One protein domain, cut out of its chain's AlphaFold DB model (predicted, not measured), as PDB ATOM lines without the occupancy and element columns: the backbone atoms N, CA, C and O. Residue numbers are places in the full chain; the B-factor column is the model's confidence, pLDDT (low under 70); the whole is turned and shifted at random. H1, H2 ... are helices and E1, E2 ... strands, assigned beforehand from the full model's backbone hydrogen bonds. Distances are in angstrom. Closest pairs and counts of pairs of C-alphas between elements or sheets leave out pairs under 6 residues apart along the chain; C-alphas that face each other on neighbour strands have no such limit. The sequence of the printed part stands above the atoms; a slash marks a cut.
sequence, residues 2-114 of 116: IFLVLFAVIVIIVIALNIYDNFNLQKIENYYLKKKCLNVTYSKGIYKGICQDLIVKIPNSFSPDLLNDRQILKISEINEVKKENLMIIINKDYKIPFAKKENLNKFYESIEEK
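Overview. This is residues 2 to 114 of the 116 residues of an uncharacterized protein of Halarcobacter mediterraneus (UniProt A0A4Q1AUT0). A four-stranded antiparallel sheet, E1 to E4, has the last part of a very long helix, H1, packed on one face and a shorter helix, H2, on the other; H2 also packs on one face of a second, smaller sheet, E5 to E7. Residues 2 to 16, which belong to H1, stick out from this body as a free arm and make much of the length: without them the body spans 40 by 25 by 21 A. The printed part has 113 residues, with two named helices and seven named strands in the order H1 E1 E2 E3 E4 E5 E6 E7 H2, a mixed class. The sheets run E1 E2 E3 E4 and E5 E6 E7, both antiparallel. The whole is loose, with a radius of gyration of the C-alphas of 17.6 A and spans of 63 by 29 by 22 A.

Along the chain. In the larger sheet E1 is residues 38 to 43, E2 46 to 51, E3 54 to 59, 16.0 A long, and E4 71 to 74. H1, residues 2 to 34, is 48.2 A long and begins at C-alpha 2, (127.948, 82.991, 102.198). The smaller sheet has E5, residues 81 to 84, E6, 87 to 90, and E7, 94 to 97. H2, residues 101 to 114, is 20.1 A long and ends at C-alpha 114, (133.757, 143.392, 112.805).

Arrangement. E1 to E4 form a meander, each strand the antiparallel neighbour of the one before, and so do E5 to E7. In the hairpin E1 and E2, N 41 and O 48 are 2.9 A apart; in E2 and E3, N 47 and O 58 are 2.8 A apart; in E3 and E4, N 55 and O 73 are 2.8 A apart, within hydrogen-bond range. H1 and H2 are on opposite faces of this sheet, giving three layers. H1 runs along the strands over E2, at 3 degrees on the local plane; the closest C-alphas of the two are those of Tyr 32 and Gly 49, 7.2 A apart. H2 runs slantwise to the strands, at 34 degrees to E1 on the local plane, and the C-alphas of Asn 39 and Phe 107, the closest of E1 and H2, are 6.2 A apart. H2 is also on the sheet E5 E6 E7, at a height of 9.6 A, giving two layers, and runs along its strands at 4 degrees to E6 on the local plane. In the hairpin E5 and E6, N 84 and O 87 are 2.9 A apart; in E6 and E7, N 88 and O 96 are 2.9 A apart. H1 and H2 are apart. In H1 every O i to N i+4 pair is within hydrogen-bond range; in H2, 9 of 10 are.

Size, cuts and confidence. The C-alphas of Ile 2 and Asn 79, the two farthest apart, are 63.4 A apart. Without residues 2 to 16, which stand free, the body of 98 residues spans 40 by 25 by 21 A. The link E3 to E4 is long, with 11 residues. The printed part has no cut, and no printed residue is under 70 in pLDDT.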
ATOM      1  N   ILE A   2     128.955  81.987 101.782       81.38
ATOM      2  CA  ILE A   2     127.948  82.991 102.198       81.38
ATOM      3  C   ILE A   2     128.542  84.157 103.019       81.38
ATOM      4  O   ILE A   2     128.157  85.305 102.835       81.38
ATOM      5  N   PHE A   3     129.552  83.878 103.853       83.44
ATOM      6  CA  PHE A   3     130.247  84.889 104.659       83.44
ATOM      7  C   PHE A   3     130.991  85.938 103.819       83.44
ATOM      8  O   PHE A   3     131.000  87.108 104.181       83.44
ATOM      9  N   LEU A   4     131.575  85.539 102.682       86.81
ATOM     10  CA  LEU A   4     132.253  86.473 101.777       86.81
ATOM     11  C   LEU A   4     131.251  87.366 101.044       86.81
ATOM     12  O   LEU A   4     131.507  88.551 100.869       86.81
ATOM     13  N   VAL A   5     130.090  86.815 100.672       90.06
ATOM     14  CA  VAL A   5     128.994  87.588 100.070       90.06
ATOM     15  C   VAL A   5     128.453  88.611 101.070       90.06
ATOM     16  O   VAL A   5     128.326  89.783 100.733       90.06
ATOM     17  N   LEU A   6     128.212  88.199 102.319       90.88
ATOM     18  CA  LEU A   6     127.786  89.102 103.390       90.88
ATOM     19  C   LEU A   6     128.808  90.227 103.617       90.88
ATOM     20  O   LEU A   6     128.437  91.395 103.699       90.88
ATOM     21  N   PHE A   7     130.099  89.886 103.671       92.88
ATOM     22  CA  PHE A   7     131.166  90.866 103.859       92.88
ATOM     23  C   PHE A   7     131.249  91.861 102.695       92.88
ATOM     24  O   PHE A   7     131.364  93.062 102.923       92.88
ATOM     25  N   ALA A   8     131.113  91.387 101.453       92.88
ATOM     26  CA  ALA A   8     131.086  92.250 100.275       92.88
ATOM     27  C   ALA A   8     129.918  93.251 100.315       92.88
ATOM     28  O   ALA A   8     130.114  94.431 100.030       92.88
ATOM     29  N   VAL A   9     128.724  92.814 100.734       93.94
ATOM     30  CA  VAL A   9     127.558  93.699 100.890       93.94
ATOM     31  C   VAL A   9     127.816  94.775 101.949       93.94
ATOM     32  O   VAL A   9     127.543  95.949 101.701       93.94
ATOM     33  N   ILE A  10     128.397  94.409 103.096       93.88
ATOM     34  CA  ILE A  10     128.743  95.372 104.154       93.88
ATOM     35  C   ILE A  10     129.739  96.415 103.635       93.88
ATOM     36  O   ILE A  10     129.535  97.610 103.846       93.88
ATOM     37  N   VAL A  11     130.780  95.987 102.915       95.06
ATOM     38  CA  VAL A  11     131.775  96.897 102.328       95.06
ATOM     39  C   VAL A  11     131.117  97.890 101.367       95.06
ATOM     40  O   VAL A  11     131.377  99.088 101.463       95.06
ATOM     41  N   ILE A  12     130.222  97.427 100.488       94.88
ATOM     42  CA  ILE A  12     129.497  98.298  99.549       94.88
ATOM     43  C   ILE A  12     128.654  99.337 100.299       94.88
ATOM     44  O   ILE A  12     128.684 100.516  99.945       94.88
ATOM     45  N   ILE A  13     127.940  98.927 101.352       94.50
ATOM     46  CA  ILE A  13     127.117  99.838 102.161       94.50
ATOM     47  C   ILE A  13     127.988 100.908 102.828       94.50
ATOM     48  O   ILE A  13     127.659 102.089 102.758       94.50
ATOM     49  N   VAL A  14     129.117 100.523 103.429       92.44
ATOM     50  CA  VAL A  14     130.037 101.475 104.075       92.44
ATOM     51  C   VAL A  14     130.595 102.479 103.064       92.44
ATOM     52  O   VAL A  14     130.650 103.674 103.354       92.44
ATOM     53  N   ILE A  15     130.963 102.026 101.861       92.38
ATOM     54  CA  ILE A  15     131.420 102.912 100.782       92.38
ATOM     55  C   ILE A  15     130.312 103.894 100.386       92.38
ATOM     56  O   ILE A  15     130.565 105.096 100.309       92.38
ATOM     57  N   ALA A  16     129.087 103.408 100.173       91.12
ATOM     58  CA  ALA A  16     127.957 104.249  99.792       91.12
ATOM     59  C   ALA A  16     127.643 105.314 100.857       91.12
ATOM     60  O   ALA A  16     127.443 106.479 100.517       91.12
ATOM     61  N   LEU A  17     127.662 104.936 102.139       88.12
ATOM     62  CA  LEU A  17     127.450 105.862 103.253       88.12
ATOM     63  C   LEU A  17     128.545 106.932 103.323       88.12
ATOM     64  O   LEU A  17     128.223 108.104 103.487       88.12
ATOM     65  N   ASN A  18     129.813 106.559 103.134       86.56
ATOM     66  CA  ASN A  18     130.921 107.519 103.113       86.56
ATOM     67  C   ASN A  18     130.821 108.502 101.938       86.56
ATOM     68  O   ASN A  18     131.084 109.692 102.104       86.56
ATOM     69  N   ILE A  19     130.429 108.026 100.753       86.81
ATOM     70  CA  ILE A  19     130.202 108.895  99.589       86.81
ATOM     71  C   ILE A  19     129.070 109.883  99.884       86.81
ATOM     72  O   ILE A  19     129.208 111.077  99.615       86.81
ATOM     73  N   TYR A  20     127.966 109.398 100.451       85.38
ATOM     74  CA  TYR A  20     126.819 110.229 100.800       85.38
ATOM     75  C   TYR A  20     127.166 111.290 101.856       85.38
ATOM     76  O   TYR A  20     126.845 112.462 101.672       85.38
ATOM     77  N   ASP A  21     127.896 110.912 102.908       84.44
ATOM     78  CA  ASP A  21     128.379 111.848 103.930       84.44
ATOM     79  C   ASP A  21     129.287 112.928 103.321       84.44
ATOM     80  O   ASP A  21     129.100 114.123 103.556       84.44
ATOM     81  N   ASN A  22     130.197 112.544 102.422       85.06
ATOM     82  CA  ASN A  22     131.062 113.499 101.734       85.06
ATOM     83  C   ASN A  22     130.279 114.497 100.856       85.06
ATOM     84  O   ASN A  22     130.617 115.682 100.814       85.06
ATOM     85  N   PHE A  23     129.203 114.061 100.190       86.38
ATOM     86  CA  PHE A  23     128.313 114.974  99.462       86.38
ATOM     87  C   PHE A  23     127.634 115.989 100.393       86.38
ATOM     88  O   PHE A  23     127.489 117.162 100.033       86.38
ATOM     89  N   ASN A  24     127.250 115.570 101.599       85.06
ATOM     90  CA  ASN A  24     126.657 116.458 102.596       85.06
ATOM     91  C   ASN A  24     127.659 117.496 103.114       85.06
ATOM     92  O   ASN A  24     127.317 118.679 103.201       85.06
ATOM     93  N   LEU A  25     128.907 117.096 103.365       86.38
ATOM     94  CA  LEU A  25     129.987 118.020 103.728       86.38
ATOM     95  C   LEU A  25     130.230 119.052 102.619       86.38
ATOM     96  O   LEU A  25     130.223 120.257 102.881       86.38
ATOM     97  N   GLN A  26     130.321 118.604 101.362       89.00
ATOM     98  CA  GLN A  26     130.444 119.506 100.212       89.00
ATOM     99  C   GLN A  26     129.271 120.483 100.108       89.00
ATOM    100  O   GLN A  26     129.457 121.645  99.745       89.00
ATOM    101  N   LYS A  27     128.046 120.050 100.421       89.81
ATOM    102  CA  LYS A  27     126.865 120.922 100.424       89.81
ATOM    103  C   LYS A  27     127.019 122.063 101.438       89.81
ATOM    104  O   LYS A  27     126.693 123.206 101.107       89.81
ATOM    105  N   ILE A  28     127.546 121.775 102.631       91.19
ATOM    106  CA  ILE A  28     127.835 122.779 103.664       91.19
ATOM    107  C   ILE A  28     128.968 123.709 103.209       91.19
ATOM    108  O   ILE A  28     128.822 124.928 103.263       91.19
ATOM    109  N   GLU A  29     130.074 123.175 102.694       90.25
ATOM    110  CA  GLU A  29     131.202 123.986 102.211       90.25
ATOM    111  C   GLU A  29     130.789 124.928 101.072       90.25
ATOM    112  O   GLU A  29     131.076 126.128 101.106       90.25
ATOM    113  N   ASN A  30     130.004 124.422 100.120       92.25
ATOM    114  CA  ASN A  30     129.442 125.211  99.028       92.25
ATOM    115  C   ASN A  30     128.524 126.336  99.519       92.25
ATOM    116  O   ASN A  30     128.472 127.396  98.889       92.25
ATOM    117  N   TYR A  31     127.801 126.142 100.627       92.56
ATOM    118  CA  TYR A  31     127.014 127.210 101.243       92.56
ATOM    119  C   TYR A  31     127.914 128.366 101.695       92.56
ATOM    120  O   TYR A  31     127.660 129.517 101.329       92.56
ATOM    121  N   TYR A  32     128.991 128.067 102.428       93.50
ATOM    122  CA  TYR A  32     129.924 129.087 102.910       93.50
ATOM    123  C   TYR A  32     130.649 129.798 101.757       93.50
ATOM    124  O   TYR A  32     130.762 131.026 101.770       93.50
ATOM    125  N   LEU A  33     131.064 129.057 100.721       93.06
ATOM    126  CA  LEU A  33     131.687 129.620  99.517       93.06
ATOM    127  C   LEU A  33     130.743 130.580  98.779       93.06
ATOM    128  O   LEU A  33     131.112 131.723  98.503       93.06
ATOM    129  N   LYS A  34     129.497 130.163  98.509       93.56
ATOM    130  CA  LYS A  34     128.495 131.003  97.822       93.56
ATOM    131  C   LYS A  34     128.165 132.275  98.598       93.56
ATOM    132  O   LYS A  34     127.884 133.307  97.995       93.56
ATOM    133  N   LYS A  35     128.195 132.209  99.930       91.88
ATOM    134  CA  LYS A  35     127.967 133.354 100.822       91.88
ATOM    135  C   LYS A  35     129.228 134.182 101.094       91.88
ATOM    136  O   LYS A  35     129.142 135.144 101.850       91.88
ATOM    137  N   LYS A  36     130.361 133.853 100.452       92.25
ATOM    138  CA  LYS A  36     131.659 134.533 100.604       92.25
ATOM    139  C   LYS A  36     132.071 134.668 102.074       92.25
ATOM    140  O   LYS A  36     132.532 135.720 102.508       92.25
ATOM    141  N   CYS A  37     131.837 133.617 102.854       93.75
ATOM    142  CA  CYS A  37     132.155 133.631 104.271       93.75
ATOM    143  C   CYS A  37     133.667 133.531 104.495       93.75
ATOM    144  O   CYS A  37     134.374 132.836 103.766       93.75
ATOM    145  N   LEU A  38     134.142 134.191 105.543       91.56
ATOM    146  CA  LEU A  38     135.531 134.197 105.981       91.56
ATOM    147  C   LEU A  38     135.717 133.263 107.181       91.56
ATOM    148  O   LEU A  38     134.759 132.930 107.889       91.56
ATOM    149  N   ASN A  39     136.965 132.843 107.404       89.75
ATOM    150  CA  ASN A  39     137.380 131.991 108.524       89.75
ATOM    151  C   ASN A  39     136.515 130.737 108.707       89.75
ATOM    152  O   ASN A  39     136.195 130.328 109.827       89.75
ATOM    153  N   VAL A  40     136.134 130.123 107.585       92.69
ATOM    154  CA  VAL A  40     135.350 128.890 107.574       92.69
ATOM    155  C   VAL A  40     136.199 127.772 108.165       92.69
ATOM    156  O   VAL A  40     137.274 127.456 107.660       92.69
ATOM    157  N   THR A  41     135.734 127.180 109.261       92.94
ATOM    158  CA  THR A  41     136.433 126.086 109.936       92.94
ATOM    159  C   THR A  41     135.457 124.991 110.334       92.94
ATOM    160  O   THR A  41     134.356 125.262 110.811       92.94
ATOM    161  N   TYR A  42     135.889 123.741 110.185       92.00
ATOM    162  CA  TYR A  42     135.185 122.579 110.711       92.00
ATOM    163  C   TYR A  42     135.885 122.084 111.973       92.00
ATOM    164  O   TYR A  42     137.094 121.844 111.982       92.00
ATOM    165  N   SER A  43     135.146 121.953 113.072       92.69
ATOM    166  CA  SER A  43     135.660 121.288 114.270       92.69
ATOM    167  C   SER A  43     134.531 120.863 115.191       92.69
ATOM    168  O   SER A  43     133.545 121.587 115.306       92.69
ATOM    169  N   LYS A  44     134.726 119.764 115.931       90.25
ATOM    170  CA  LYS A  44     133.752 119.268 116.921       90.25
ATOM    171  C   LYS A  44     132.351 119.077 116.311       90.25
ATOM    172  O   LYS A  44     131.356 119.443 116.921       90.25
ATOM    173  N   GLY A  45     132.302 118.544 115.086       89.12
ATOM    174  CA  GLY A  45     131.054 118.252 114.380       89.12
ATOM    175  C   GLY A  45     130.293 119.480 113.883       89.12
ATOM    176  O   GLY A  45     129.120 119.360 113.563       89.12
ATOM    177  N   ILE A  46     130.911 120.666 113.843       91.94
ATOM    178  CA  ILE A  46     130.242 121.909 113.446       91.94
ATOM    179  C   ILE A  46     131.135 122.680 112.473       91.94
ATOM    180  O   ILE A  46     132.299 122.970 112.776       91.94
ATOM    181  N   TYR A  47     130.576 123.038 111.317       94.25
ATOM    182  CA  TYR A  47     131.119 124.091 110.468       94.25
ATOM    183  C   TYR A  47     130.722 125.443 111.034       94.25
ATOM    184  O   TYR A  47     129.606 125.639 111.514       94.25
ATOM    185  N   LYS A  48     131.641 126.395 110.980       95.00
ATOM    186  CA  LYS A  48     131.403 127.769 111.412       95.00
ATOM    187  C   LYS A  48     132.168 128.726 110.522       95.00
ATOM    188  O   LYS A  48     133.271 128.412 110.086       95.00
ATOM    189  N   GLY A  49     131.589 129.889 110.284       95.12
ATOM    190  CA  GLY A  49     132.176 130.926 109.447       95.12
ATOM    191  C   GLY A  49     131.509 132.265 109.712       95.12
ATOM    192  O   GLY A  49     130.416 132.321 110.284       95.12
ATOM    193  N   ILE A  50     132.174 133.331 109.285       94.62
ATOM    194  CA  ILE A  50     131.656 134.694 109.367       94.62
ATOM    195  C   ILE A  50     131.246 135.120 107.960       94.62
ATOM    196  O   ILE A  50     132.080 135.264 107.072       94.62
ATOM    197  N   CYS A  51     129.949 135.277 107.735       93.75
ATOM    198  CA  CYS A  51     129.348 135.597 106.450       93.75
ATOM    199  C   CYS A  51     128.808 137.025 106.500       93.75
ATOM    200  O   CYS A  51     127.749 137.245 107.084       93.75
ATOM    201  N   GLN A  52     129.509 137.988 105.892       90.00
ATOM    202  CA  GLN A  52     129.157 139.415 105.991       90.00
ATOM    203  C   GLN A  52     129.036 139.832 107.469       90.00
ATOM    204  O   GLN A  52     130.042 139.774 108.175       90.00
ATOM    205  N   ASP A  53     127.838 140.165 107.951       92.31
ATOM    206  CA  ASP A  53     127.581 140.598 109.335       92.31
ATOM    207  C   ASP A  53     126.912 139.502 110.175       92.31
ATOM    208  O   ASP A  53     126.242 139.771 111.173       92.31
ATOM    209  N   LEU A  54     127.071 138.242 109.759       94.69
ATOM    210  CA  LEU A  54     126.492 137.070 110.403       94.69
ATOM    211  C   LEU A  54     127.582 136.074 110.798       94.69
ATOM    212  O   LEU A  54     128.413 135.684 109.981       94.69
ATOM    213  N   ILE A  55     127.515 135.561 112.019       95.31
ATOM    214  CA  ILE A  55     128.212 134.338 112.414       95.31
ATOM    215  C   ILE A  55     127.265 133.175 112.148       95.31
ATOM    216  O   ILE A  55     126.185 133.103 112.734       95.31
ATOM    217  N   VAL A  56     127.673 132.246 111.284       95.19
ATOM    218  CA  VAL A  56     126.851 131.094 110.895       95.19
ATOM    219  C   VAL A  56     127.524 129.804 111.341       95.19
ATOM    220  O   VAL A  56     128.651 129.521 110.924       95.19
ATOM    221  N   LYS A  57     126.822 128.999 112.141       94.88
ATOM    222  CA  LYS A  57     127.207 127.625 112.492       94.88
ATOM    223  C   LYS A  57     126.262 126.642 111.818       94.88
ATOM    224  O   LYS A  57     125.050 126.818 111.893       94.88
ATOM    225  N   ILE A  58     126.807 125.599 111.214       93.50
ATOM    226  CA  ILE A  58     126.043 124.504 110.619       93.50
ATOM    227  C   ILE A  58     126.595 123.201 111.208       93.50
ATOM    228  O   ILE A  58     127.769 122.890 110.981       93.50
ATOM    229  N   PRO A  59     125.817 122.467 112.021       90.06
ATOM    230  CA  PRO A  59     126.237 121.164 112.509       90.06
ATOM    231  C   PRO A  59     126.376 120.197 111.332       90.06
ATOM    232  O   PRO A  59     125.602 120.247 110.377       90.06
ATOM    233  N   ASN A  60     127.369 119.316 111.399       85.12
ATOM    234  CA  ASN A  60     127.426 118.183 110.495       85.12
ATOM    235  C   ASN A  60     126.316 117.203 110.888       85.12
ATOM    236  O   ASN A  60     126.223 116.796 112.048       85.12
ATOM    237  N   SER A  61     125.483 116.837 109.927       82.31
ATOM    238  CA  SER A  61     124.423 115.854 110.095       82.31
ATOM    239  C   SER A  61     124.362 114.976 108.851       82.31
ATOM    240  O   SER A  61     124.817 115.364 107.777       82.31
ATOM    241  N   PHE A  62     123.784 113.783 108.990       74.00
ATOM    242  CA  PHE A  62     123.663 112.835 107.880       74.00
ATOM    243  C   PHE A  62     122.769 113.354 106.740       74.00
ATOM    244  O   PHE A  62     122.801 112.821 105.643       74.00
ATOM    245  N   SER A  63     121.958 114.385 106.974       78.94
ATOM    246  CA  SER A  63     121.170 115.054 105.940       78.94
ATOM    247  C   SER A  63     121.012 116.526 106.323       78.94
ATOM    248  O   SER A  63     119.984 116.892 106.894       78.94
ATOM    249  N   PRO A  64     122.016 117.378 106.046       78.56
ATOM    250  CA  PRO A  64     122.023 118.750 106.518       78.56
ATOM    251  C   PRO A  64     120.970 119.581 105.789       78.56
ATOM    252  O   PRO A  64     121.005 119.763 104.556       78.56
ATOM    253  N   ASP A  65     120.050 120.127 106.579       83.25
ATOM    254  CA  ASP A  65     119.125 121.158 106.155       83.25
ATOM    255  C   ASP A  65     119.766 122.530 106.390       83.25
ATOM    256  O   ASP A  65     119.761 123.093 107.482       83.25
ATOM    257  N   LEU A  66     120.319 123.102 105.322       82.44
ATOM    258  CA  LEU A  66     121.001 124.397 105.375       82.44
ATOM    259  C   LEU A  66     120.076 125.571 105.749       82.44
ATOM    260  O   LEU A  66     120.571 126.680 105.976       82.44
ATOM    261  N   LEU A  67     118.754 125.384 105.744       78.81
ATOM    262  CA  LEU A  67     117.791 126.396 106.174       78.81
ATOM    263  C   LEU A  67     117.483 126.274 107.662       78.81
ATOM    264  O   LEU A  67     117.487 127.296 108.347       78.81
ATOM    265  N   ASN A  68     117.262 125.048 108.132       79.81
ATOM    266  CA  ASN A  68     116.721 124.782 109.463       79.81
ATOM    267  C   ASN A  68     117.793 124.426 110.504       79.81
ATOM    268  O   ASN A  68     117.659 124.805 111.664       79.81
ATOM    269  N   ASP A  69     118.890 123.785 110.097       82.06
ATOM    270  CA  ASP A  69     119.928 123.316 111.030       82.06
ATOM    271  C   ASP A  69     120.959 124.404 111.363       82.06
ATOM    272  O   ASP A  69     121.780 124.255 112.274       82.06
ATOM    273  N   ARG A  70     120.950 125.515 110.619       87.56
ATOM    274  CA  ARG A  70     121.906 126.603 110.824       87.56
ATOM    275  C   ARG A  70     121.549 127.430 112.057       87.56
ATOM    276  O   ARG A  70     120.419 127.871 112.241       87.56
ATOM    277  N   GLN A  71     122.562 127.748 112.848       92.31
ATOM    278  CA  GLN A  71     122.475 128.761 113.890       92.31
ATOM    279  C   GLN A  71     123.118 130.039 113.361       92.31
ATOM    280  O   GLN A  71     124.268 130.021 112.915       92.31
ATOM    281  N   ILE A  72     122.364 131.133 113.392       93.62
ATOM    282  CA  ILE A  72     122.814 132.448 112.944       93.62
ATOM    283  C   ILE A  72     122.832 133.380 114.147       93.62
ATOM    284  O   ILE A  72     121.877 133.413 114.917       93.62
ATOM    285  N   LEU A  73     123.900 134.157 114.266       94.69
ATOM    286  CA  LEU A  73     123.990 135.292 115.172       94.69
ATOM    287  C   LEU A  73     124.425 136.515 114.370       94.69
ATOM    288  O   LEU A  73     125.405 136.431 113.626       94.69
ATOM    289  N   LYS A  74     123.720 137.642 114.497       94.94
ATOM    290  CA  LYS A  74     124.164 138.886 113.857       94.94
ATOM    291  C   LYS A  74     125.281 139.521 114.671       94.94
ATOM    292  O   LYS A  74     125.203 139.546 115.895       94.94
ATOM    293  N   ILE A  75     126.275 140.089 113.997       93.31
ATOM    294  CA  ILE A  75     127.364 140.824 114.654       93.31
ATOM    295  C   ILE A  75     126.805 141.999 115.473       93.31
ATOM    296  O   ILE A  75     127.233 142.213 116.599       93.31
ATOM    297  N   SER A  76     125.769 142.679 114.973       92.69
ATOM    298  CA  SER A  76     125.080 143.772 115.677       92.69
ATOM    299  C   SER A  76     124.383 143.360 116.979       92.69
ATOM    300  O   SER A  76     124.001 144.215 117.766       92.69
ATOM    301  N   GLU A  77     124.130 142.065 117.175       94.19
ATOM    302  CA  GLU A  77     123.483 141.526 118.377       94.19
ATOM    303  C   GLU A  77     124.523 141.106 119.434       94.19
ATOM    304  O   GLU A  77     124.151 140.618 120.501       94.19
ATOM    305  N   ILE A  78     125.824 141.266 119.156       94.62
ATOM    306  CA  ILE A  78     126.917 140.902 120.063       94.62
ATOM    307  C   ILE A  78     127.163 142.031 121.064       94.62
ATOM    308  O   ILE A  78     127.636 143.100 120.697       94.62
ATOM    309  N   ASN A  79     126.906 141.756 122.342       92.75
ATOM    310  CA  ASN A  79     127.185 142.680 123.446       92.75
ATOM    311  C   ASN A  79     128.419 142.257 124.256       92.75
ATOM    312  O   ASN A  79     129.115 143.090 124.824       92.75
ATOM    313  N   GLU A  80     128.679 140.951 124.335       93.81
ATOM    314  CA  GLU A  80     129.796 140.377 125.087       93.81
ATOM    315  C   GLU A  80     130.415 139.234 124.280       93.81
ATOM    316  O   GLU A  80     129.696 138.338 123.829       93.81
ATOM    317  N   VAL A  81     131.744 139.225 124.146       95.38
ATOM    318  CA  VAL A  81     132.497 138.103 123.576       95.38
ATOM    319  C   VAL A  81     133.669 137.748 124.485       95.38
ATOM    320  O   VAL A  81     134.388 138.621 124.965       95.38
ATOM    321  N   LYS A  82     133.868 136.456 124.750       95.56
ATOM    322  CA  LYS A  82     134.997 135.973 125.557       95.56
ATOM    323  C   LYS A  82     135.523 134.629 125.072       95.56
ATOM    324  O   LYS A  82     134.803 133.848 124.447       95.56
ATOM    325  N   LYS A  83     136.785 134.344 125.402       96.00
ATOM    326  CA  LYS A  83     137.458 133.067 125.124       96.00
ATOM    327  C   LYS A  83     137.546 132.235 126.397       96.00
ATOM    328  O   LYS A  83     138.076 132.702 127.397       96.00
ATOM    329  N   GLU A  84     137.092 130.990 126.342       94.62
ATOM    330  CA  GLU A  84     137.140 130.067 127.479       94.62
ATOM    331  C   GLU A  84     137.260 128.621 126.981       94.62
ATOM    332  O   GLU A  84     136.500 128.207 126.112       94.62
ATOM    333  N   ASN A  85     138.215 127.839 127.498       92.12
ATOM    334  CA  ASN A  85     138.339 126.390 127.242       92.12
ATOM    335  C   ASN A  85     138.207 125.954 125.764       92.12
ATOM    336  O   ASN A  85     137.446 125.045 125.426       92.12
ATOM    337  N   LEU A  86     138.962 126.592 124.861       96.06
ATOM    338  CA  LEU A  86     138.870 126.374 123.408       96.06
ATOM    339  C   LEU A  86     137.470 126.650 122.832       96.06
ATOM    340  O   LEU A  86     137.060 126.031 121.848       96.06
ATOM    341  N   MET A  87     136.733 127.587 123.419       96.12
ATOM    342  CA  MET A  87     135.459 128.084 122.918       96.12
ATOM    343  C   MET A  87     135.454 129.609 122.896       96.12
ATOM    344  O   MET A  87     136.104 130.262 123.712       96.12
ATOM    345  N   ILE A  88     134.690 130.162 121.962       96.50
ATOM    346  CA  ILE A  88     134.242 131.551 122.019       96.50
ATOM    347  C   ILE A  88     132.814 131.523 122.559       96.50
ATOM    348  O   ILE A  88     131.988 130.747 122.072       96.50
ATOM    349  N   ILE A  89     132.542 132.324 123.582       96.56
ATOM    350  CA  ILE A  89     131.223 132.468 124.194       96.56
ATOM    351  C   ILE A  89     130.746 133.883 123.891       96.56
ATOM    352  O   ILE A  89     131.425 134.844 124.247       96.56
ATOM    353  N   ILE A  90     129.595 133.990 123.230       95.44
ATOM    354  CA  ILE A  90     128.953 135.257 122.889       95.44
ATOM    355  C   ILE A  90     127.635 135.370 123.650       95.44
ATOM    356  O   ILE A  90     126.857 134.413 123.670       95.44
ATOM    357  N   ASN A  91     127.391 136.525 124.276       93.62
ATOM    358  CA  ASN A  91     126.178 136.816 125.051       93.62
ATOM    359  C   ASN A  91     125.816 135.693 126.045       93.62
ATOM    360  O   ASN A  91     124.647 135.371 126.220       93.62
ATOM    361  N   LYS A  92     126.831 135.062 126.654       90.44
ATOM    362  CA  LYS A  92     126.751 133.921 127.595       90.44
ATOM    363  C   LYS A  92     126.266 132.586 127.004       90.44
ATOM    364  O   LYS A  92     126.805 131.541 127.380       90.44
ATOM    365  N   ASP A  93     125.355 132.609 126.037       90.75
ATOM    366  CA  ASP A  93     124.657 131.404 125.569       90.75
ATOM    367  C   ASP A  93     125.165 130.884 124.219       90.75
ATOM    368  O   ASP A  93     125.159 129.674 123.962       90.75
ATOM    369  N   TYR A  94     125.674 131.760 123.351       94.25
ATOM    370  CA  TYR A  94     126.115 131.358 122.021       94.25
ATOM    371  C   TYR A  94     127.562 130.868 122.045       94.25
ATOM    372  O   TYR A  94     128.523 131.637 122.017       94.25
ATOM    373  N   LYS A  95     127.716 129.544 122.080       94.56
ATOM    374  CA  LYS A  95     129.023 128.880 122.163       94.56
ATOM    375  C   LYS A  95     129.527 128.460 120.786       94.56
ATOM    376  O   LYS A  95     128.798 127.852 119.993       94.56
ATOM    377  N   ILE A  96     130.797 128.751 120.519       95.44
ATOM    378  CA  ILE A  96     131.514 128.377 119.301       95.44
ATOM    379  C   ILE A  96     132.741 127.553 119.711       95.44
ATOM    380  O   ILE A  96     133.755 128.120 120.117       95.44
ATOM    381  N   PRO A  97     132.678 126.214 119.649       95.38
ATOM    382  CA  PRO A  97     133.750 125.370 120.155       95.38
ATOM    383  C   PRO A  97     134.808 125.107 119.078       95.38
ATOM    384  O   PRO A  97     134.475 124.903 117.916       95.38
ATOM    385  N   PHE A  98     136.086 125.067 119.451       96.06
ATOM    386  CA  PHE A  98     137.233 124.836 118.565       96.06
ATOM    387  C   PHE A  98     138.037 123.602 118.993       96.06
ATOM    388  O   PHE A  98     137.988 123.176 120.150       96.06
ATOM    389  N   ALA A  99     138.772 123.023 118.038       94.94
ATOM    390  CA  ALA A  99     139.737 121.947 118.286       94.94
ATOM    391  C   ALA A  99     141.168 122.468 118.514       94.94
ATOM    392  O   ALA A  99     141.938 121.837 119.228       94.94
ATOM    393  N   LYS A 100     141.526 123.618 117.926       94.75
ATOM    394  CA  LYS A 100     142.866 124.220 118.000       94.75
ATOM    395  C   LYS A 100     142.781 125.670 118.473       94.75
ATOM    396  O   LYS A 100     141.899 126.406 118.030       94.75
ATOM    397  N   LYS A 101     143.724 126.080 119.330       95.31
ATOM    398  CA  LYS A 101     143.814 127.448 119.872       95.31
ATOM    399  C   LYS A 101     144.076 128.491 118.782       95.31
ATOM    400  O   LYS A 101     143.500 129.566 118.828       95.31
ATOM    401  N   GLU A 102     144.885 128.153 117.782       94.56
ATOM    402  CA  GLU A 102     145.177 129.036 116.646       94.56
ATOM    403  C   GLU A 102     143.907 129.417 115.869       94.56
ATOM    404  O   GLU A 102     143.628 130.597 115.681       94.56
ATOM    405  N   ASN A 103     143.091 128.426 115.490       94.44
ATOM    406  CA  ASN A 103     141.827 128.667 114.786       94.44
ATOM    407  C   ASN A 103     140.851 129.485 115.635       94.44
ATOM    408  O   ASN A 103     140.105 130.294 115.098       94.44
ATOM    409  N   LEU A 104     140.849 129.262 116.952       96.19
ATOM    410  CA  LEU A 104     140.046 130.047 117.880       96.19
ATOM    411  C   LEU A 104     140.484 131.508 117.885       96.19
ATOM    412  O   LEU A 104     139.632 132.379 117.768       96.19
ATOM    413  N   ASN A 105     141.785 131.772 118.011       95.69
ATOM    414  CA  ASN A 105     142.313 133.134 118.042       95.69
ATOM    415  C   ASN A 105     142.010 133.873 116.737       95.69
ATOM    416  O   ASN A 105     141.408 134.935 116.796       95.69
ATOM    417  N   LYS A 106     142.288 133.252 115.582       95.12
ATOM    418  CA  LYS A 106     141.966 133.820 114.261       95.12
ATOM    419  C   LYS A 106     140.478 134.146 114.112       95.12
ATOM    420  O   LYS A 106     140.110 135.203 113.617       95.12
ATOM    421  N   PHE A 107     139.603 133.236 114.542       95.94
ATOM    422  CA  PHE A 107     138.160 133.465 114.459       95.94
ATOM    423  C   PHE A 107     137.704 134.579 115.405       95.94
ATOM    424  O   PHE A 107     136.841 135.366 115.040       95.94
ATOM    425  N   TYR A 108     138.274 134.633 116.610       95.44
ATOM    426  CA  TYR A 108     137.982 135.652 117.613       95.44
ATOM    427  C   TYR A 108     138.422 137.048 117.157       95.44
ATOM    428  O   TYR A 108     137.622 137.972 117.223       95.44
ATOM    429  N   GLU A 109     139.641 137.181 116.628       95.19
ATOM    430  CA  GLU A 109     140.168 138.436 116.072       95.19
ATOM    431  C   GLU A 109     139.244 138.982 114.975       95.19
ATOM    432  O   GLU A 109     138.832 140.133 115.039       95.19
ATOM    433  N   SER A 110     138.787 138.139 114.044       93.81
ATOM    434  CA  SER A 110     137.848 138.590 113.006       93.81
ATOM    435  C   SER A 110     136.430 138.896 113.498       93.81
ATOM    436  O   SER A 110     135.671 139.538 112.773       93.81
ATOM    437  N   ILE A 111     136.033 138.423 114.686       93.44
ATOM    438  CA  ILE A 111     134.807 138.906 115.335       93.44
ATOM    439  C   ILE A 111     135.059 140.315 115.880       93.44
ATOM    440  O   ILE A 111     134.259 141.204 115.610       93.44
ATOM    441  N   GLU A 112     136.159 140.530 116.607       93.06
ATOM    442  CA  GLU A 112     136.499 141.842 117.178       93.06
ATOM    443  C   GLU A 112     136.676 142.916 116.096       93.06
ATOM    444  O   GLU A 112     136.130 144.006 116.236       93.06
ATOM    445  N   GLU A 113     137.337 142.595 114.981       92.25
ATOM    446  CA  GLU A 113     137.483 143.485 113.815       92.25
ATOM    447  C   GLU A 113     136.150 143.902 113.179       92.25
ATOM    448  O   GLU A 113     136.099 144.904 112.480       92.25
ATOM    449  N   LYS A 114     135.088 143.109 113.359       90.25
ATOM    450  CA  LYS A 114     133.757 143.392 112.805       90.25
ATOM    451  C   LYS A 114     132.820 144.084 113.787       90.25
ATOM    452  O   LYS A 114     131.800 144.611 113.354       90.25
TER     453      LYS A 114